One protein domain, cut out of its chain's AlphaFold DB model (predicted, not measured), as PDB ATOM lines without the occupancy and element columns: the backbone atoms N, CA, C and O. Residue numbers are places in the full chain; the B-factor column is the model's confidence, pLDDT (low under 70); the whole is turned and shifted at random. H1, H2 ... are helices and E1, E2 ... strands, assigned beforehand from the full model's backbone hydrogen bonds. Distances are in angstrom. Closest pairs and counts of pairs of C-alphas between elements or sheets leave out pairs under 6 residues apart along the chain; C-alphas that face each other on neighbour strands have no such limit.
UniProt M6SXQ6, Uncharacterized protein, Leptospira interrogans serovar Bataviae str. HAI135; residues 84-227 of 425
ATOM      1  N   ASP A  84     -36.485  35.925  -9.583       94.75
ATOM      2  CA  ASP A  84     -35.605  37.086  -9.549       94.75
ATOM      3  C   ASP A  84     -35.595  37.791  -8.187       94.75
ATOM      4  O   ASP A  84     -34.584  38.358  -7.790       94.75
ATOM      5  N   VAL A  85     -36.705  37.772  -7.438       94.56
ATOM      6  CA  VAL A  85     -36.786  38.486  -6.143       94.56
ATOM      7  C   VAL A  85     -36.618  37.597  -4.921       94.56
ATOM      8  O   VAL A  85     -36.357  38.117  -3.837       94.56
ATOM      9  N   ILE A  86     -36.761  36.279  -5.071       94.50
ATOM     10  CA  ILE A  86     -36.553  35.317  -3.982       94.50
ATOM     11  C   ILE A  86     -35.280  34.511  -4.219       94.50
ATOM     12  O   ILE A  86     -34.400  34.491  -3.359       94.50
ATOM     13  N   PHE A  87     -35.152  33.863  -5.380       95.94
ATOM     14  CA  PHE A  87     -34.061  32.917  -5.609       95.94
ATOM     15  C   PHE A  87     -32.744  33.590  -5.999       95.94
ATOM     16  O   PHE A  87     -31.700  33.121  -5.552       95.94
ATOM     17  N   THR A  88     -32.760  34.707  -6.736       97.31
ATOM     18  CA  THR A  88     -31.531  35.471  -7.026       97.31
ATOM     19  C   THR A  88     -30.823  35.939  -5.748       97.31
ATOM     20  O   THR A  88     -29.661  35.567  -5.576       97.31
ATOM     21  N   PRO A  89     -31.477  36.632  -4.788       97.06
ATOM     22  CA  PRO A  89     -30.804  37.026  -3.548       97.06
ATOM     23  C   PRO A  89     -30.265  35.839  -2.738       97.06
ATOM     24  O   PRO A  89     -29.182  35.931  -2.160       97.06
ATOM     25  N   ILE A  90     -30.995  34.715  -2.702       96.81
ATOM     26  CA  ILE A  90     -30.546  33.481  -2.034       96.81
ATOM     27  C   ILE A  90     -29.302  32.915  -2.732       96.81
ATOM     28  O   ILE A  90     -28.322  32.578  -2.070       96.81
ATOM     29  N   TYR A  91     -29.314  32.834  -4.061       97.69
ATOM     30  CA  TYR A  91     -28.171  32.386  -4.852       97.69
ATOM     31  C   TYR A  91     -26.936  33.261  -4.598       97.69
ATOM     32  O   TYR A  91     -25.862  32.742  -4.289       97.69
ATOM     33  N   GLU A  92     -27.091  34.583  -4.667       97.12
ATOM     34  CA  GLU A  92     -25.992  35.533  -4.498       97.12
ATOM     35  C   GLU A  92     -25.384  35.464  -3.095       97.12
ATOM     36  O   GLU A  92     -24.159  35.387  -2.968       97.12
ATOM     37  N   ILE A  93     -26.205  35.421  -2.035       98.00
ATOM     38  CA  ILE A  93     -25.682  35.344  -0.662       98.00
ATOM     39  C   ILE A  93     -25.010  33.998  -0.377       98.00
ATOM     40  O   ILE A  93     -23.995  33.957   0.320       98.00
ATOM     41  N   LEU A  94     -25.532  32.891  -0.919       97.62
ATOM     42  CA  LEU A  94     -24.899  31.577  -0.787       97.62
ATOM     43  C   LEU A  94     -23.548  31.557  -1.506       97.62
ATOM     44  O   LEU A  94     -22.554  31.133  -0.913       97.62
ATOM     45  N   LYS A  95     -23.479  32.096  -2.730       96.88
ATOM     46  CA  LYS A  95     -22.223  32.224  -3.476       96.88
ATOM     47  C   LYS A  95     -21.206  33.088  -2.725       96.88
ATOM     48  O   LYS A  95     -20.060  32.676  -2.567       96.88
ATOM     49  N   GLN A  96     -21.618  34.240  -2.193       97.50
ATOM     50  CA  GLN A  96     -20.754  35.113  -1.383       97.50
ATOM     51  C   GLN A  96     -20.239  34.428  -0.109       97.50
ATOM     52  O   GLN A  96     -19.127  34.704   0.335       97.50
ATOM     53  N   ARG A  97     -21.022  33.511   0.469       98.00
ATOM     54  CA  ARG A  97     -20.624  32.695   1.627       98.00
ATOM     55  C   ARG A  97     -19.742  31.495   1.265       98.00
ATOM     56  O   ARG A  97     -19.401  30.720   2.153       98.00
ATOM     57  N   GLY A  98     -19.370  31.333  -0.005       97.75
ATOM     58  CA  GLY A  98     -18.506  30.248  -0.471       97.75
ATOM     59  C   GLY A  98     -19.223  28.912  -0.669       97.75
ATOM     60  O   GLY A  98     -18.562  27.882  -0.795       97.75
ATOM     61  N   VAL A  99     -20.561  28.901  -0.704       97.94
ATOM     62  CA  VAL A  99     -21.318  27.691  -1.042       97.94
ATOM     63  C   VAL A  99     -21.057  27.335  -2.501       97.94
ATOM     64  O   VAL A  99     -21.252  28.154  -3.400       97.94
ATOM     65  N   GLN A 100     -20.638  26.094  -2.743       97.00
ATOM     66  CA  GLN A 100     -20.435  25.589  -4.095       97.00
ATOM     67  C   GLN A 100     -21.768  25.148  -4.698       97.00
ATOM     68  O   GLN A 100     -22.415  24.235  -4.193       97.00
ATOM     69  N   ILE A 101     -22.157  25.778  -5.806       97.38
ATOM     70  CA  ILE A 101     -23.389  25.458  -6.532       97.38
ATOM     71  C   ILE A 101     -23.006  24.810  -7.863       97.38
ATOM     72  O   ILE A 101     -22.313  25.409  -8.685       97.38
ATOM     73  N   LYS A 102     -23.444  23.565  -8.066       97.19
ATOM     74  CA  LYS A 102     -23.146  22.767  -9.261       97.19
ATOM     75  C   LYS A 102     -24.398  22.646 -10.134       97.19
ATOM     76  O   LYS A 102     -25.214  21.754  -9.937       97.19
ATOM     77  N   PHE A 103     -24.551  23.554 -11.100       97.50
ATOM     78  CA  PHE A 103     -25.616  23.485 -12.112       97.50
ATOM     79  C   PHE A 103     -25.419  22.294 -13.055       97.50
ATOM     80  O   PHE A 103     -24.295  21.815 -13.212       97.50
ATOM     81  N   PHE A 104     -26.494  21.834 -13.702       97.69
ATOM     82  CA  PHE A 104     -26.477  20.692 -14.628       97.69
ATOM     83  C   PHE A 104     -26.008  19.375 -13.987       97.69
ATOM     84  O   PHE A 104     -25.358  18.551 -14.631       97.69
ATOM     85  N   HIS A 105     -26.296  19.197 -12.698       97.69
ATOM     86  CA  HIS A 105     -26.047  17.971 -11.949       97.69
ATOM     87  C   HIS A 105     -27.384  17.457 -11.429       97.69
ATOM     88  O   HIS A 105     -28.030  18.117 -10.617       97.69
ATOM     89  N   ARG A 106     -27.793  16.271 -11.877       96.00
ATOM     90  CA  ARG A 106     -29.034  15.638 -11.422       96.00
ATOM     91  C   ARG A 106     -28.745  14.433 -10.553       96.00
ATOM     92  O   ARG A 106     -27.991  13.546 -10.945       96.00
ATOM     93  N   VAL A 107     -29.371  14.378  -9.385       97.69
ATOM     94  CA  VAL A 107     -29.330  13.184  -8.538       97.69
ATOM     95  C   VAL A 107     -30.014  12.037  -9.281       97.69
ATOM     96  O   VAL A 107     -31.090  12.209  -9.849       97.69
ATOM     97  N   ARG A 108     -29.367  10.871  -9.301       97.06
ATOM     98  CA  ARG A 108     -29.864   9.643  -9.932       97.06
ATOM     99  C   ARG A 108     -30.357   8.633  -8.906       97.06
ATOM    100  O   ARG A 108     -31.375   7.997  -9.140       97.06
ATOM    101  N   GLU A 109     -29.656   8.484  -7.782       98.44
ATOM    102  CA  GLU A 109     -30.012   7.488  -6.766       98.44
ATOM    103  C   GLU A 109     -29.422   7.851  -5.396       98.44
ATOM    104  O   GLU A 109     -28.245   8.211  -5.300       98.44
ATOM    105  N   LEU A 110     -30.220   7.705  -4.336       98.69
ATOM    106  CA  LEU A 110     -29.765   7.623  -2.950       98.69
ATOM    107  C   LEU A 110     -29.735   6.150  -2.544       98.69
ATOM    108  O   LEU A 110     -30.758   5.461  -2.556       98.69
ATOM    109  N   ILE A 111     -28.554   5.669  -2.172       98.62
ATOM    110  CA  ILE A 111     -28.334   4.274  -1.801       98.62
ATOM    111  C   ILE A 111     -28.081   4.207  -0.295       98.62
ATOM    112  O   ILE A 111     -27.090   4.774   0.183       98.62
ATOM    113  N   PRO A 112     -28.946   3.512   0.457       98.06
ATOM    114  CA  PRO A 112     -28.746   3.323   1.876       98.06
ATOM    115  C   PRO A 112     -27.634   2.306   2.153       98.06
ATOM    116  O   PRO A 112     -27.371   1.399   1.360       98.06
ATOM    117  N   GLY A 113     -26.989   2.479   3.297       97.12
ATOM    118  CA  GLY A 113     -26.155   1.490   3.961       97.12
ATOM    119  C   GLY A 113     -26.532   1.408   5.436       97.12
ATOM    120  O   GLY A 113     -27.359   2.177   5.933       97.12
ATOM    121  N   GLY A 114     -25.930   0.463   6.142       93.88
ATOM    122  CA  GLY A 114     -26.177   0.299   7.563       93.88
ATOM    123  C   GLY A 114     -25.284  -0.756   8.197       93.88
ATOM    124  O   GLY A 114     -24.778  -1.654   7.524       93.88
ATOM    125  N   SER A 115     -25.108  -0.627   9.505       92.94
ATOM    126  CA  SER A 115     -24.436  -1.581  10.389       92.94
ATOM    127  C   SER A 115     -25.041  -1.440  11.777       92.94
ATOM    128  O   SER A 115     -25.522  -0.365  12.132       92.94
ATOM    129  N   ASP A 116     -25.031  -2.522  12.553       89.62
ATOM    130  CA  ASP A 116     -25.412  -2.518  13.973       89.62
ATOM    131  C   ASP A 116     -26.781  -1.867  14.263       89.62
ATOM    132  O   ASP A 116     -26.987  -1.212  15.280       89.62
ATOM    133  N   GLY A 117     -27.741  -2.041  13.345       85.31
ATOM    134  CA  GLY A 117     -29.103  -1.514  13.479       85.31
ATOM    135  C   GLY A 117     -29.260  -0.019  13.174       85.31
ATOM    136  O   GLY A 117     -30.368   0.500  13.289       85.31
ATOM    137  N   GLN A 118     -28.194   0.668  12.760       92.94
ATOM    138  CA  GLN A 118     -28.240   2.050  12.296       92.94
ATOM    139  C   GLN A 118     -28.177   2.100  10.769       92.94
ATOM    140  O   GLN A 118     -27.315   1.473  10.154       92.94
ATOM    141  N   SER A 119     -29.060   2.899  10.168       96.81
ATOM    142  CA  SER A 119     -29.073   3.159   8.727       96.81
ATOM    143  C   SER A 119     -28.573   4.571   8.411       96.81
ATOM    144  O   SER A 119     -28.747   5.522   9.186       96.81
ATOM    145  N   TRP A 120     -27.939   4.725   7.255       97.94
ATOM    146  CA  TRP A 120     -27.478   5.996   6.695       97.94
ATOM    147  C   TRP A 120     -27.533   5.944   5.167       97.94
ATOM    148  O   TRP A 120     -27.670   4.882   4.570       97.94
ATOM    149  N   ILE A 121     -27.421   7.091   4.509       98.50
ATOM    150  CA  ILE A 121     -27.179   7.163   3.071       98.50
ATOM    151  C   ILE A 121     -25.692   6.942   2.849       98.50
ATOM    152  O   ILE A 121     -24.875   7.762   3.263       98.50
ATOM    153  N   GLN A 122     -25.351   5.809   2.243       98.69
ATOM    154  CA  GLN A 122     -23.970   5.424   1.973       98.69
ATOM    155  C   GLN A 122     -23.450   6.075   0.694       98.69
ATOM    156  O   GLN A 122     -22.291   6.483   0.641       98.69
ATOM    157  N   THR A 123     -24.298   6.169  -0.329       98.75
ATOM    158  CA  THR A 123     -23.885   6.645  -1.650       98.75
ATOM    159  C   THR A 123     -24.947   7.539  -2.268       98.75
ATOM    160  O   THR A 123     -26.139   7.226  -2.215       98.75
ATOM    161  N   VAL A 124     -24.504   8.623  -2.906       98.81
ATOM    162  CA  VAL A 124     -25.335   9.461  -3.778       98.81
ATOM    163  C   VAL A 124     -24.761   9.393  -5.188       98.81
ATOM    164  O   VAL A 124     -23.610   9.764  -5.412       98.81
ATOM    165  N   LYS A 125     -25.560   8.913  -6.142       98.75
ATOM    166  CA  LYS A 125     -25.207   8.928  -7.565       98.75
ATOM    167  C   LYS A 125     -25.749  10.183  -8.222       98.75
ATOM    168  O   LYS A 125     -26.919  10.522  -8.034       98.75
ATOM    169  N   ILE A 126     -24.922  10.841  -9.021       98.69
ATOM    170  CA  ILE A 126     -25.234  12.095  -9.700       98.69
ATOM    171  C   ILE A 126     -24.824  11.974 -11.165       98.69
ATOM    172  O   ILE A 126     -23.735  11.513 -11.484       98.69
ATOM    173  N   GLY A 127     -25.692  12.418 -12.062       98.00
ATOM    174  CA  GLY A 127     -25.386  12.588 -13.471       98.00
ATOM    175  C   GLY A 127     -25.030  14.037 -13.770       98.00
ATOM    176  O   GLY A 127     -25.867  14.925 -13.591       98.00
ATOM    177  N   LYS A 128     -23.812  14.287 -14.245       98.25
ATOM    178  CA  LYS A 128     -23.412  15.595 -14.772       98.25
ATOM    179  C   LYS A 128     -23.850  15.685 -16.227       98.25
ATOM    180  O   LYS A 128     -23.342  14.983 -17.100       98.25
ATOM    181  N   GLN A 129     -24.826  16.539 -16.492       98.19
ATOM    182  CA  GLN A 129     -25.559  16.558 -17.755       98.19
ATOM    183  C   GLN A 129     -24.727  17.141 -18.898       98.19
ATOM    184  O   GLN A 129     -24.873  16.709 -20.040       98.19
ATOM    185  N   VAL A 130     -23.854  18.109 -18.616       98.38
ATOM    186  CA  VAL A 130     -23.067  18.835 -19.624       98.38
ATOM    187  C   VAL A 130     -21.673  19.166 -19.102       98.38
ATOM    188  O   VAL A 130     -21.430  19.145 -17.893       98.38
ATOM    189  N   ASN A 131     -20.766  19.525 -20.006       98.25
ATOM    190  CA  ASN A 131     -19.502  20.151 -19.643       98.25
ATOM    191  C   ASN A 131     -19.605  21.669 -19.790       98.25
ATOM    192  O   ASN A 131     -20.177  22.187 -20.749       98.25
ATOM    193  N   LEU A 132     -19.022  22.395 -18.842       98.31
ATOM    194  CA  LEU A 132     -18.928  23.847 -18.906       98.31
ATOM    195  C   LEU A 132     -17.627  24.256 -19.603       98.31
ATOM    196  O   LEU A 132     -16.608  23.579 -19.482       98.31
ATOM    197  N   LYS A 133     -17.648  25.380 -20.324       98.25
ATOM    198  CA  LYS A 133     -16.440  25.956 -20.948       98.25
ATOM    199  C   LYS A 133     -15.490  26.588 -19.920       98.25
ATOM    200  O   LYS A 133     -14.333  26.851 -20.234       98.25
ATOM    201  N   LYS A 134     -16.000  26.878 -18.723       96.31
ATOM    202  CA  LYS A 134     -15.283  27.411 -17.557       96.31
ATOM    203  C   LYS A 134     -15.683  26.606 -16.321       96.31
ATOM    204  O   LYS A 134     -16.686  25.905 -16.360       96.31
ATOM    205  N   ASP A 135     -14.950  26.756 -15.224       91.94
ATOM    206  CA  ASP A 135     -15.192  25.979 -13.998       91.94
ATOM    207  C   ASP A 135     -16.563  26.243 -13.354       91.94
ATOM    208  O   ASP A 135     -17.140  25.356 -12.723       91.94
ATOM    209  N   GLU A 136     -17.105  27.453 -13.529       94.81
ATOM    210  CA  GLU A 136     -18.392  27.868 -12.972       94.81
ATOM    211  C   GLU A 136     -19.367  28.350 -14.047       94.81
ATOM    212  O   GLU A 136     -18.988  29.021 -15.010       94.81
ATOM    213  N   TYR A 137     -20.651  28.065 -13.817       97.75
ATOM    214  CA  TYR A 137     -21.768  28.608 -14.582       97.75
ATOM    215  C   TYR A 137     -22.320  29.856 -13.887       97.75
ATOM    216  O   TYR A 137     -22.579  29.844 -12.681       97.75
ATOM    217  N   SER A 138     -22.507  30.930 -14.650       97.31
ATOM    218  CA  SER A 138     -23.165  32.160 -14.194       97.31
ATOM    219  C   SER A 138     -24.602  32.161 -14.720       97.31
ATOM    220  O   SER A 138     -24.774  32.359 -15.920       97.31
ATOM    221  N   PRO A 139     -25.622  31.891 -13.884       96.88
ATOM    222  CA  PRO A 139     -26.971  31.581 -14.356       96.88
ATOM    223  C   PRO A 139     -27.828  32.812 -14.666       96.88
ATOM    224  O   PRO A 139     -28.859  32.663 -15.312       96.88
ATOM    225  N   LEU A 140     -27.434  33.995 -14.192       97.56
ATOM    226  CA  LEU A 140     -28.259  35.199 -14.243       97.56
ATOM    227  C   LEU A 140     -27.935  36.068 -15.458       97.56
ATOM    228  O   LEU A 140     -26.773  36.195 -15.853       97.56
ATOM    229  N   ILE A 141     -28.965  36.726 -15.980       96.69
ATOM    230  CA  ILE A 141     -28.862  37.839 -16.928       96.69
ATOM    231  C   ILE A 141     -29.354  39.126 -16.264       96.69
ATOM    232  O   ILE A 141     -30.207  39.075 -15.382       96.69
ATOM    233  N   ASP A 142     -28.836  40.281 -16.678       95.69
ATOM    234  CA  ASP A 142     -29.360  41.565 -16.205       95.69
ATOM    235  C   ASP A 142     -30.598  41.967 -17.010       95.69
ATOM    236  O   ASP A 142     -30.553  42.051 -18.242       95.69
ATOM    237  N   VAL A 143     -31.696  42.243 -16.311       94.56
ATOM    238  CA  VAL A 143     -32.898  42.849 -16.881       94.56
ATOM    239  C   VAL A 143     -33.232  44.088 -16.066       94.56
ATOM    240  O   VAL A 143     -33.730  44.004 -14.945       94.56
ATOM    241  N   LYS A 144     -32.951  45.268 -16.631       92.44
ATOM    242  CA  LYS A 144     -33.203  46.570 -15.986       92.44
ATOM    243  C   LYS A 144     -32.542  46.685 -14.598       92.44
ATOM    244  O   LYS A 144     -33.141  47.245 -13.677       92.44
ATOM    245  N   GLY A 145     -31.317  46.177 -14.443       92.00
ATOM    246  CA  GLY A 145     -30.580  46.219 -13.176       92.00
ATOM    247  C   GLY A 145     -30.983  45.141 -12.165       92.00
ATOM    248  O   GLY A 145     -30.599  45.240 -10.999       92.00
ATOM    249  N   LEU A 146     -31.791  44.154 -12.570       93.75
ATOM    250  CA  LEU A 146     -32.169  43.002 -11.755       93.75
ATOM    251  C   LEU A 146     -31.530  41.730 -12.325       93.75
ATOM    252  O   LEU A 146     -31.615  41.477 -13.526       93.75
ATOM    253  N   GLY A 147     -30.916  40.917 -11.460       96.44
ATOM    254  CA  GLY A 147     -30.416  39.594 -11.830       96.44
ATOM    255  C   GLY A 147     -31.572  38.614 -12.021       96.44
ATOM    256  O   GLY A 147     -32.190  38.183 -11.045       96.44
ATOM    257  N   CYS A 148     -31.851  38.262 -13.270       96.94
ATOM    258  CA  CYS A 148     -32.984  37.433 -13.659       96.94
ATOM    259  C   CYS A 148     -32.557  36.055 -14.166       96.94
ATOM    260  O   CYS A 148     -31.485  35.895 -14.757       96.94
ATOM    261  N   TRP A 149     -33.429  35.066 -13.971       95.88
ATOM    262  CA  TRP A 149     -33.232  33.706 -14.480       95.88
ATOM    263  C   TRP A 149     -33.776  33.602 -15.910       95.88
ATOM    264  O   TRP A 149     -34.977  33.794 -16.112       95.88
ATOM    265  N   PRO A 150     -32.936  33.312 -16.920       94.62
ATOM    266  CA  PRO A 150     -33.426  33.094 -18.274       94.62
ATOM    267  C   PRO A 150     -34.286  31.822 -18.341       94.62
ATOM    268  O   PRO A 150     -34.069  30.872 -17.589       94.62
ATOM    269  N   SER A 151     -35.241  31.784 -19.274       91.50
ATOM    270  CA  SER A 151     -36.118  30.621 -19.498       91.50
ATOM    271  C   SER A 151     -35.396  29.416 -20.108       91.50
ATOM    272  O   SER A 151     -35.929  28.311 -20.107       91.50
ATOM    273  N   GLU A 152     -34.195  29.634 -20.641       94.94
ATOM    274  CA  GLU A 152     -33.334  28.617 -21.234       94.94
ATOM    275  C   GLU A 152     -31.916  28.735 -20.661       94.94
ATOM    276  O   GLU A 152     -31.489  29.827 -20.266       94.94
ATOM    277  N   PRO A 153     -31.137  27.640 -20.650       96.44
ATOM    278  CA  PRO A 153     -29.725  27.702 -20.306       96.44
ATOM    279  C   PRO A 153     -28.950  28.694 -21.183       96.44
ATOM    280  O   PRO A 153     -29.151  28.787 -22.393       96.44
ATOM    281  N   LEU A 154     -27.965  29.370 -20.596       97.69
ATOM    282  CA  LEU A 154     -27.001  30.197 -21.316       97.69
ATOM    283  C   LEU A 154     -26.001  29.287 -22.039       97.69
ATOM    284  O   LEU A 154     -24.896  29.028 -21.554       97.69
ATOM    285  N   TYR A 155     -26.418  28.790 -23.205       97.81
ATOM    286  CA  TYR A 155     -25.705  27.796 -24.012       97.81
ATOM    287  C   TYR A 155     -24.255  28.178 -24.328       97.81
ATOM    288  O   TYR A 155     -23.397  27.300 -24.421       97.81
ATOM    289  N   ASP A 156     -23.936  29.471 -24.401       97.88
ATOM    290  CA  ASP A 156     -22.574  29.950 -24.646       97.88
ATOM    291  C   ASP A 156     -21.573  29.548 -23.557       97.88
ATOM    292  O   ASP A 156     -20.371  29.506 -23.826       97.88
ATOM    293  N   GLN A 157     -22.040  29.199 -22.356       98.38
ATOM    294  CA  GLN A 157     -21.208  28.707 -21.252       98.38
ATOM    295  C   GLN A 157     -21.025  27.179 -21.267       98.38
ATOM    296  O   GLN A 157     -20.222  26.651 -20.497       98.38
ATOM    297  N   ILE A 158     -21.734  26.467 -22.148       98.56
ATOM    298  CA  ILE A 158     -21.824  25.005 -22.184       98.56
ATOM    299  C   ILE A 158     -21.099  24.480 -23.429       98.56
ATOM    300  O   ILE A 158     -21.295  24.985 -24.534       98.56
ATOM    301  N   VAL A 159     -20.255  23.459 -23.275       98.50
ATOM    302  CA  VAL A 159     -19.522  22.840 -24.394       98.50
ATOM    303  C   VAL A 159     -20.500  22.250 -25.411       98.50
ATOM    304  O   VAL A 159     -20.371  22.493 -26.608       98.50
ATOM    305  N   GLU A 160     -21.525  21.542 -24.942       98.19
ATOM    306  CA  GLU A 160     -22.582  20.965 -25.776       98.19
ATOM    307  C   GLU A 160     -23.732  21.941 -26.101       98.19
ATOM    308  O   GLU A 160     -24.759  21.517 -26.632       98.19
ATOM    309  N   GLY A 161     -23.571  23.239 -25.814       97.81
ATOM    310  CA  GLY A 161     -24.635  24.244 -25.918       97.81
ATOM    311  C   GLY A 161     -25.320  24.295 -27.287       97.81
ATOM    312  O   GLY A 161     -26.545  24.240 -27.366       97.81
ATOM    313  N   GLU A 162     -24.544  24.291 -28.374       97.88
ATOM    314  CA  GLU A 162     -25.082  24.301 -29.744       97.88
ATOM    315  C   GLU A 162     -25.915  23.053 -30.067       97.88
ATOM    316  O   GLU A 162     -26.930  23.135 -30.756       97.88
ATOM    317  N   ILE A 163     -25.511  21.885 -29.558       97.44
ATOM    318  CA  ILE A 163     -26.232  20.623 -29.778       97.44
ATOM    319  C   ILE A 163     -27.557  20.644 -29.020       97.44
ATOM    320  O   ILE A 163     -28.575  20.224 -29.576       97.44
ATOM    321  N   LEU A 164     -27.545  21.127 -27.775       97.44
ATOM    322  CA  LEU A 164     -28.749  21.257 -26.958       97.44
ATOM    323  C   LEU A 164     -29.755  22.188 -27.631       97.44
ATOM    324  O   LEU A 164     -30.897  21.791 -27.848       97.44
ATOM    325  N   LYS A 165     -29.299  23.375 -28.046       96.56
ATOM    326  CA  LYS A 165     -30.131  24.382 -28.708       96.56
ATOM    327  C   LYS A 165     -30.684  23.884 -30.043       96.56
ATOM    328  O   LYS A 165     -31.886  23.937 -30.275       96.56
ATOM    329  N   LYS A 166     -29.825  23.343 -30.916       96.94
ATOM    330  CA  LYS A 166     -30.226  22.870 -32.253       96.94
ATOM    331  C   LYS A 166     -31.283  21.767 -32.199       96.94
ATOM    332  O   LYS A 166     -32.146  21.716 -33.070       96.94
ATOM    333  N   ASN A 167     -31.186  20.868 -31.224       95.56
ATOM    334  CA  ASN A 167     -32.092  19.726 -31.101       95.56
ATOM    335  C   ASN A 167     -33.220  19.961 -30.086       95.56
ATOM    336  O   ASN A 167     -33.958  19.023 -29.799       95.56
ATOM    337  N   ASN A 168     -33.342  21.182 -29.548       93.81
ATOM    338  CA  ASN A 168     -34.319  21.554 -28.527       93.81
ATOM    339  C   ASN A 168     -34.352  20.568 -27.340       93.81
ATOM    340  O   ASN A 168     -35.402  20.059 -26.949       93.81
ATOM    341  N   ILE A 169     -33.168  20.219 -26.824       95.25
ATOM    342  CA  ILE A 169     -33.037  19.281 -25.706       95.25
ATOM    343  C   ILE A 169     -33.296  20.018 -24.399       95.25
ATOM    344  O   ILE A 169     -32.468  20.812 -23.950       95.25
ATOM    345  N   ASP A 170     -34.409  19.675 -23.762       93.88
ATOM    346  CA  ASP A 170     -34.709  20.080 -22.397       93.88
ATOM    347  C   ASP A 170     -33.939  19.197 -21.396       93.88
ATOM    348  O   ASP A 170     -34.067  17.964 -21.380       93.88
ATOM    349  N   LEU A 171     -33.091  19.837 -20.587       95.12
ATOM    350  CA  LEU A 171     -32.303  19.191 -19.538       95.12
ATOM    351  C   LEU A 171     -33.087  19.016 -18.230       95.12
ATOM    352  O   LEU A 171     -32.716  18.146 -17.440       95.12
ATOM    353  N   GLU A 172     -34.156  19.786 -18.025       92.38
ATOM    354  CA  GLU A 172     -35.066  19.668 -16.878       92.38
ATOM    355  C   GLU A 172     -36.121  18.575 -17.107       92.38
ATOM    356  O   GLU A 172     -36.707  18.054 -16.157       92.38
ATOM    357  N   ASN A 173     -36.318  18.144 -18.360       93.06
ATOM    358  CA  ASN A 173     -37.153  16.989 -18.663       93.06
ATOM    359  C   ASN A 173     -36.569  15.712 -18.029       93.06
ATOM    360  O   ASN A 173     -35.523  15.197 -18.448       93.06
ATOM    361  N   TYR A 174     -37.290  15.165 -17.048       91.94
ATOM    362  CA  TYR A 174     -36.888  13.985 -16.285       91.94
ATOM    363  C   TYR A 174     -36.688  12.755 -17.181       91.94
ATOM    364  O   TYR A 174     -35.774  11.955 -16.970       91.94
ATOM    365  N   TRP A 175     -37.507  12.655 -18.228       92.00
ATOM    366  CA  TRP A 175     -37.540  11.553 -19.190       92.00
ATOM    367  C   TRP A 175     -36.625  11.769 -20.399       92.00
ATOM    368  O   TRP A 175     -36.599  10.969 -21.336       92.00
ATOM    369  N   SER A 176     -35.849  12.855 -20.396       91.75
ATOM    370  CA  SER A 176     -34.915  13.169 -21.470       91.75
ATOM    371  C   SER A 176     -33.946  12.013 -21.724       91.75
ATOM    372  O   SER A 176     -33.267  11.521 -20.822       91.75
ATOM    373  N   LYS A 177     -33.815  11.625 -22.999       92.50
ATOM    374  CA  LYS A 177     -32.847  10.610 -23.458       92.50
ATOM    375  C   LYS A 177     -31.411  11.139 -23.523       92.50
ATOM    376  O   LYS A 177     -30.505  10.411 -23.938       92.50
ATOM    377  N   TRP A 178     -31.206  12.403 -23.149       95.94
ATOM    378  CA  TRP A 178     -29.894  13.025 -23.099       95.94
ATOM    379  C   TRP A 178     -28.962  12.257 -22.160       95.94
ATOM    380  O   TRP A 178     -29.223  12.133 -20.963       95.94
ATOM    381  N   GLN A 179     -27.863  11.762 -22.725       95.94
ATOM    382  CA  GLN A 179     -26.836  11.054 -21.972       95.94
ATOM    383  C   GLN A 179     -25.975  12.052 -21.204       95.94
ATOM    384  O   GLN A 179     -25.373  12.960 -21.803       95.94
ATOM    385  N   ASP A 180     -25.911  11.846 -19.891       97.12
ATOM    386  CA  ASP A 180     -25.006  12.572 -19.008       97.12
ATOM    387  C   ASP A 180     -23.555  12.349 -19.461       97.12
ATOM    388  O   ASP A 180     -23.207  11.308 -20.019       97.12
ATOM    389  N   LYS A 181     -22.709  13.359 -19.270       97.75
ATOM    390  CA  LYS A 181     -21.301  13.320 -19.690       97.75
ATOM    391  C   LYS A 181     -20.418  12.583 -18.706       97.75
ATOM    392  O   LYS A 181     -19.354  12.111 -19.088       97.75
ATOM    393  N   GLU A 182     -20.862  12.499 -17.463       98.12
ATOM    394  CA  GLU A 182     -20.115  11.891 -16.378       98.12
ATOM    395  C   GLU A 182     -21.094  11.398 -15.309       98.12
ATOM    396  O   GLU A 182     -22.058  12.093 -14.966       98.12
ATOM    397  N   GLU A 183     -20.844  10.195 -14.794       98.12
ATOM    398  CA  GLU A 183     -21.470   9.700 -13.572       98.12
ATOM    399  C   GLU A 183     -20.536  10.004 -12.400       98.12
ATOM    400  O   GLU A 183     -19.375   9.597 -12.389       98.12
ATOM    401  N   ILE A 184     -21.058  10.725 -11.417       98.62
ATOM    402  CA  ILE A 184     -20.369  11.090 -10.187       98.62
ATOM    403  C   ILE A 184     -20.965  10.248  -9.062       98.62
ATOM    404  O   ILE A 184     -22.184  10.203  -8.874       98.62
ATOM    405  N   VAL A 185     -20.097   9.597  -8.294       98.69
ATOM    406  CA  VAL A 185     -20.476   8.772  -7.148       98.69
ATOM    407  C   VAL A 185     -19.854   9.383  -5.904       98.69
ATOM    408  O   VAL A 185     -18.633   9.416  -5.782       98.69
ATOM    409  N   LEU A 186     -20.699   9.881  -5.004       98.75
ATOM    410  CA  LEU A 186     -20.278  10.420  -3.714       98.75
ATOM    411  C   LEU A 186     -20.464   9.357  -2.633       98.75
ATOM    412  O   LEU A 186     -21.519   8.719  -2.578       98.75
ATOM    413  N   GLU A 187     -19.477   9.199  -1.755       98.75
ATOM    414  CA  GLU A 187     -19.457   8.200  -0.686       98.75
ATOM    415  C   GLU A 187     -19.438   8.848   0.708       98.75
ATOM    416  O   GLU A 187     -18.666   9.771   0.988       98.75
ATOM    417  N   TYR A 188     -20.278   8.332   1.609       98.44
ATOM    418  CA  TYR A 188     -20.323   8.771   3.002       98.44
ATOM    419  C   TYR A 188     -18.979   8.540   3.709       98.44
ATOM    420  O   TYR A 188     -18.396   7.459   3.604       98.44
ATOM    421  N   GLY A 189     -18.506   9.555   4.441       97.25
ATOM    422  CA  GLY A 189     -17.230   9.540   5.168       97.25
ATOM    423  C   GLY A 189     -15.999   9.840   4.303       97.25
ATOM    424  O   GLY A 189     -14.885   9.885   4.823       97.25
ATOM    425  N   LYS A 190     -16.195  10.056   2.998       98.25
ATOM    426  CA  LYS A 190     -15.146  10.441   2.046       98.25
ATOM    427  C   LYS A 190     -15.491  11.747   1.341       98.25
ATOM    428  O   LYS A 190     -14.695  12.678   1.370       98.25
ATOM    429  N   ASP A 191     -16.678  11.808   0.742       98.50
ATOM    430  CA  ASP A 191     -17.116  12.944  -0.072       98.50
ATOM    431  C   ASP A 191     -18.189  13.789   0.634       98.50
ATOM    432  O   ASP A 191     -18.355  14.968   0.323       98.50
ATOM    433  N   PHE A 192     -18.922  13.208   1.593       98.38
ATOM    434  CA  PHE A 192     -19.903  13.924   2.412       98.38
ATOM    435  C   PHE A 192     -20.103  13.288   3.795       98.38
ATOM    436  O   PHE A 192     -19.977  12.075   3.969       98.38
ATOM    437  N   ASP A 193     -20.519  14.110   4.763       97.81
ATOM    438  CA  ASP A 193     -20.901  13.671   6.117       97.81
ATOM    439  C   ASP A 193     -22.423  13.627   6.327       97.81
ATOM    440  O   ASP A 193     -22.941  12.898   7.183       97.81
ATOM    441  N   ARG A 194     -23.153  14.459   5.577       97.38
ATOM    442  CA  ARG A 194     -24.598  14.673   5.693       97.38
ATOM    443  C   ARG A 194     -25.207  14.976   4.329       97.38
ATOM    444  O   ARG A 194     -24.559  15.581   3.481       97.38
ATOM    445  N   VAL A 195     -26.470  14.598   4.156       98.31
ATOM    446  CA  VAL A 195     -27.277  14.886   2.966       98.31
ATOM    447  C   VAL A 195     -28.505  15.684   3.384       98.31
ATOM    448  O   VAL A 195     -29.246  15.255   4.267       98.31
ATOM    449  N   VAL A 196     -28.742  16.820   2.724       98.44
ATOM    450  CA  VAL A 196     -30.029  17.527   2.774       98.44
ATOM    451  C   VAL A 196     -30.769  17.246   1.473       98.44
ATOM    452  O   VAL A 196     -30.316  17.639   0.400       98.44
ATOM    453  N   PHE A 197     -31.897  16.548   1.557       98.56
ATOM    454  CA  PHE A 197     -32.708  16.163   0.408       98.56
ATOM    455  C   PHE A 197     -33.941  17.066   0.306       98.56
ATOM    456  O   PHE A 197     -34.870  16.960   1.105       98.56
ATOM    457  N   GLY A 198     -33.923  17.962  -0.686       97.69
ATOM    458  CA  GLY A 198     -34.996  18.920  -0.977       97.69
ATOM    459  C   GLY A 198     -35.738  18.670  -2.291       97.69
ATOM    460  O   GLY A 198     -36.437  19.557  -2.769       97.69
ATOM    461  N   ILE A 199     -35.548  17.506  -2.921       97.56
ATOM    462  CA  ILE A 199     -36.214  17.169  -4.185       97.56
ATOM    463  C   ILE A 199     -37.659  16.751  -3.875       97.56
ATOM    464  O   ILE A 199     -37.892  16.000  -2.929       97.56
ATOM    465  N   SER A 200     -38.624  17.248  -4.657       96.31
ATOM    466  CA  SER A 200     -40.057  17.005  -4.430       96.31
ATOM    467  C   SER A 200     -40.414  15.512  -4.394       96.31
ATOM    468  O   SER A 200     -39.813  14.684  -5.089       96.31
ATOM    469  N   ILE A 201     -41.437  15.182  -3.598       96.81
ATOM    470  CA  ILE A 201     -41.906  13.819  -3.320       96.81
ATOM    471  C   ILE A 201     -42.208  12.999  -4.576       96.81
ATOM    472  O   ILE A 201     -41.961  11.793  -4.585       96.81
ATOM    473  N   GLY A 202     -42.665  13.634  -5.659       95.69
ATOM    474  CA  GLY A 202     -42.970  12.935  -6.908       95.69
ATOM    475  C   GLY A 202     -41.750  12.266  -7.552       95.69
ATOM    476  O   GLY A 202     -41.911  11.279  -8.264       95.69
ATOM    477  N   ALA A 203     -40.526  12.719  -7.253       96.88
ATOM    478  CA  ALA A 203     -39.296  12.098  -7.749       96.88
ATOM    479  C   ALA A 203     -38.756  10.964  -6.853       96.88
ATOM    480  O   ALA A 203     -37.918  10.176  -7.296       96.88
ATOM    481  N   ILE A 204     -39.222  10.844  -5.604       97.75
ATOM    482  CA  ILE A 204     -38.739   9.837  -4.640       97.75
ATOM    483  C   ILE A 204     -38.846   8.395  -5.176       97.75
ATOM    484  O   ILE A 204     -37.882   7.647  -4.996       97.75
ATOM    485  N   PRO A 205     -39.923   7.982  -5.879       97.12
ATOM    486  CA  PRO A 205     -40.012   6.648  -6.479       97.12
ATOM    487  C   PRO A 205     -38.845   6.278  -7.395       97.12
ATOM    488  O   PRO A 205     -38.485   5.106  -7.478       97.12
ATOM    489  N   PHE A 206     -38.225   7.264  -8.041       96.81
ATOM    490  CA  PHE A 206     -37.093   7.051  -8.933       96.81
ATOM    491  C   PHE A 206     -35.753   7.149  -8.206       96.81
ATOM    492  O   PHE A 206     -34.862   6.330  -8.424       96.81
ATOM    493  N   LEU A 207     -35.613   8.139  -7.322       98.00
ATOM    494  CA  LEU A 207     -34.341   8.450  -6.668       98.00
ATOM    495  C   LEU A 207     -34.050   7.552  -5.463       98.00
ATOM    496  O   LEU A 207     -32.894   7.349  -5.110       98.00
ATOM    497  N   CYS A 208     -35.084   7.005  -4.825       98.31
ATOM    498  CA  CYS A 208     -34.984   6.351  -3.522       98.31
ATOM    499  C   CYS A 208     -35.470   4.893  -3.566       98.31
ATOM    500  O   CYS A 208     -35.948   4.367  -2.562       98.31
ATOM    501  N   THR A 209     -35.356   4.209  -4.710       97.62
ATOM    502  CA  THR A 209     -35.902   2.847  -4.903       97.62
ATOM    503  C   THR A 209     -35.467   1.842  -3.830       97.62
ATOM    504  O   THR A 209     -36.255   0.983  -3.440       97.62
ATOM    505  N   LYS A 210     -34.226   1.933  -3.335       98.00
ATOM    506  CA  LYS A 210     -33.715   1.070  -2.259       98.00
ATOM    507  C   LYS A 210     -34.286   1.440  -0.894       98.00
ATOM    508  O   LYS A 210     -34.742   0.548  -0.192       98.00
ATOM    509  N   ILE A 211     -34.362   2.735  -0.580       98.06
ATOM    510  CA  ILE A 211     -35.022   3.241   0.633       98.06
ATOM    511  C   ILE A 211     -36.475   2.747   0.689       98.06
ATOM    512  O   ILE A 211     -36.914   2.219   1.705       98.06
ATOM    513  N   LEU A 212     -37.210   2.825  -0.425       98.06
ATOM    514  CA  LEU A 212     -38.603   2.368  -0.502       98.06
ATOM    515  C   LEU A 212     -38.771   0.850  -0.341       98.06
ATOM    516  O   LEU A 212     -39.850   0.395   0.039       98.06
ATOM    517  N   LYS A 213     -37.730   0.059  -0.626       96.94
ATOM    518  CA  LYS A 213     -37.742  -1.399  -0.425       96.94
ATOM    519  C   LYS A 213     -37.530  -1.792   1.036       96.94
ATOM    520  O   LYS A 213     -38.062  -2.818   1.447       96.94
ATOM    521  N   GLU A 214     -36.762  -1.018   1.797       95.56
ATOM    522  CA  GLU A 214     -36.358  -1.375   3.166       95.56
ATOM    523  C   GLU A 214     -37.088  -0.586   4.264       95.56
ATOM    524  O   GLU A 214     -37.176  -1.061   5.394       95.56
ATOM    525  N   ASN A 215     -37.638   0.592   3.952       97.00
ATOM    526  CA  ASN A 215     -38.247   1.486   4.932       97.00
ATOM    527  C   ASN A 215     -39.751   1.673   4.672       97.00
ATOM    528  O   ASN A 215     -40.178   2.421   3.787       97.00
ATOM    529  N   SER A 216     -40.572   1.011   5.493       97.31
ATOM    530  CA  SER A 216     -42.035   1.040   5.382       97.31
ATOM    531  C   SER A 216     -42.636   2.428   5.589       97.31
ATOM    532  O   SER A 216     -43.665   2.723   4.987       97.31
ATOM    533  N   ASN A 217     -42.012   3.287   6.402       97.94
ATOM    534  CA  ASN A 217     -42.536   4.628   6.663       97.94
ATOM    535  C   ASN A 217     -42.383   5.520   5.430       97.94
ATOM    536  O   ASN A 217     -43.308   6.251   5.086       97.94
ATOM    537  N   TRP A 218     -41.252   5.414   4.724       98.31
ATOM    538  CA  TRP A 218     -41.096   6.080   3.433       98.31
ATOM    539  C   TRP A 218     -42.132   5.568   2.448       98.31
ATOM    540  O   TRP A 218     -42.865   6.374   1.895       98.31
ATOM    541  N   LYS A 219     -42.265   4.247   2.284       97.81
ATOM    542  CA  LYS A 219     -43.275   3.668   1.391       97.81
ATOM    543  C   LYS A 219     -44.685   4.200   1.687       97.81
ATOM    544  O   LYS A 219     -45.359   4.669   0.775       97.81
ATOM    545  N   GLN A 220     -45.081   4.215   2.958       98.12
ATOM    546  CA  GLN A 220     -46.384   4.718   3.381       98.12
ATOM    547  C   GLN A 220     -46.568   6.214   3.089       98.12
ATOM    548  O   GLN A 220     -47.654   6.623   2.680       98.12
ATOM    549  N   MET A 221     -45.519   7.027   3.253       97.81
ATOM    550  CA  MET A 221     -45.540   8.448   2.895       97.81
ATOM    551  C   MET A 221     -45.858   8.639   1.410       97.81
ATOM    552  O   MET A 221     -46.755   9.412   1.087       97.81
ATOM    553  N   ILE A 222     -45.186   7.911   0.510       95.94
ATOM    554  CA  ILE A 222     -45.368   8.096  -0.941       95.94
ATOM    555  C   ILE A 222     -46.711   7.536  -1.424       95.94
ATOM    556  O   ILE A 222     -47.272   8.039  -2.391       95.94
ATOM    557  N   GLU A 223     -47.243   6.513  -0.751       95.75
ATOM    558  CA  GLU A 223     -48.578   5.966  -1.031       95.75
ATOM    559  C   GLU A 223     -49.708   6.895  -0.551       95.75
ATOM    560  O   GLU A 223     -50.802   6.880  -1.116       95.75
ATOM    561  N   SER A 224     -49.456   7.708   0.480       96.88
ATOM    562  CA  SER A 224     -50.488   8.526   1.133       96.88
ATOM    563  C   SER A 224     -50.477   9.989   0.694       96.88
ATOM    564  O   SER A 224     -51.534  10.603   0.551       96.88
ATOM    565  N   VAL A 225     -49.293  10.577   0.505       96.81
ATOM    566  CA  VAL A 225     -49.126  11.983   0.123       96.81
ATOM    567  C   VAL A 225     -49.187  12.088  -1.396       96.81
ATOM    568  O   VAL A 225     -48.226  11.803  -2.107       96.81
ATOM    569  N   GLN A 226     -50.357  12.480  -1.894       95.25
ATOM    570  CA  GLN A 226     -50.617  12.577  -3.326       95.25
ATOM    571  C   GLN A 226     -50.042  13.859  -3.935       95.25
ATOM    572  O   GLN A 226     -49.785  14.850  -3.255       95.25
ATOM    573  N   THR A 227     -49.902  13.848  -5.256       95.62
ATOM    574  CA  THR A 227     -49.526  15.022  -6.052       95.62
ATOM    575  C   THR A 227     -50.466  15.164  -7.243       95.62
ATOM    576  O   THR A 227     -50.909  14.139  -7.771       95.62
TER     577      THR A 227
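AT A GLANCE: This is residues 84 to 227 of the 425 residues of an uncharacterized protein of Leptospira interrogans serovar Bataviae str. HAI135 (UniProt M6SXQ6). A long three-stranded sheet, built on the hairpin of E1 and E2 with the shorter E5 beside E2, has H3 and H4 packed along its edge strand E1, with H5 beyond them. Past the open end of that hairpin, long loops lead to H2 and to a small second hairpin, E3 and E4, with H1 beside E4. The 144 printed residues hold five named helices and six named strands, in the order H1 E1 E2 E3 E4 H2 E5 E6 H3 H4 H5, a mixed class of helices and strands; the larger sheet runs E1, E2, E5, antiparallel throughout. The whole is only just loose, close to compact, with a radius of gyration of the C-alphas of 17.9 A, and only just elongated, spanning 55 by 36 by 34 A.

HOW THE PARTS SIT: E1, residues 105 to 115, and E2, residues 118 to 128, form an antiparallel hairpin, with N 111 and O 123 2.9 A apart, within hydrogen-bond range. E5, residues 182 to 187, is antiparallel to E2, with N 126 and O 184 at 2.8 A. This sheet is only just strongly twisted, its C-alphas up to 4.2 A off the best plane, and E1 bends by 55 degrees at residue 108. H3, residues 201 to 207, is on the sheet at a height of 4.6 A, over none of its strands; the closest C-alphas of E1 and H3, Glu 109 and Leu 207, are 4.4 A apart. H4, residues 209 to 214, is on the sheet at a height of 7.8 A and only just over E1, with 3 of its 6 C-alphas there, along it at 6 degrees on the local plane. H5, residues 216 to 224, only just touches H3, with 3 pairs of C-alphas within 8 A, the closest Ile 201 and Ile 222 at 7.1 A, and touches H4 only at the corner, the closest C-alphas being Leu 212 and Lys 219 at 5.2 A. E6, residues 195 to 197, pairs with no named strand. E3, residues 141 to 143, and E4, residues 146 to 148, form an antiparallel hairpin, with N 141 and O 148 at 2.9 A. The closest C-alphas of E4 and H1, residues 84 to 96, are those of Cys 148 and Asp 84, 4.9 A apart. H2, residues 161 to 166, is apart from H1 and E3. O i to N i+4 pairs are all within hydrogen-bond range in H2, H4 and H5, against 7 of 9 in H1 and 1 of 3 in H3, where 3 of 4 O i to N i+3 pairs are.

IN THESE COORDINATES: E1 measures 29.7 A from first to last C-alpha, E2 30.7 A, H1 17.1 A and E5 16.1 A. H1 begins at C-alpha 84 (-35.605, 37.086, -9.549), and H5 ends at C-alpha 224 (-50.488, 8.526, 1.133).

THE WHOLE: The C-alphas farthest apart are Asp 116 and Lys 144, 58.0 A. The printed part has no cut; the links E2 to E3, E4 to H2 and H2 to E5 are long. Residues 93 to 98, of which 93 to 96 belong to H1, stand free. The mean pLDDT of the printed part is 96.7, and no printed residue is under 70.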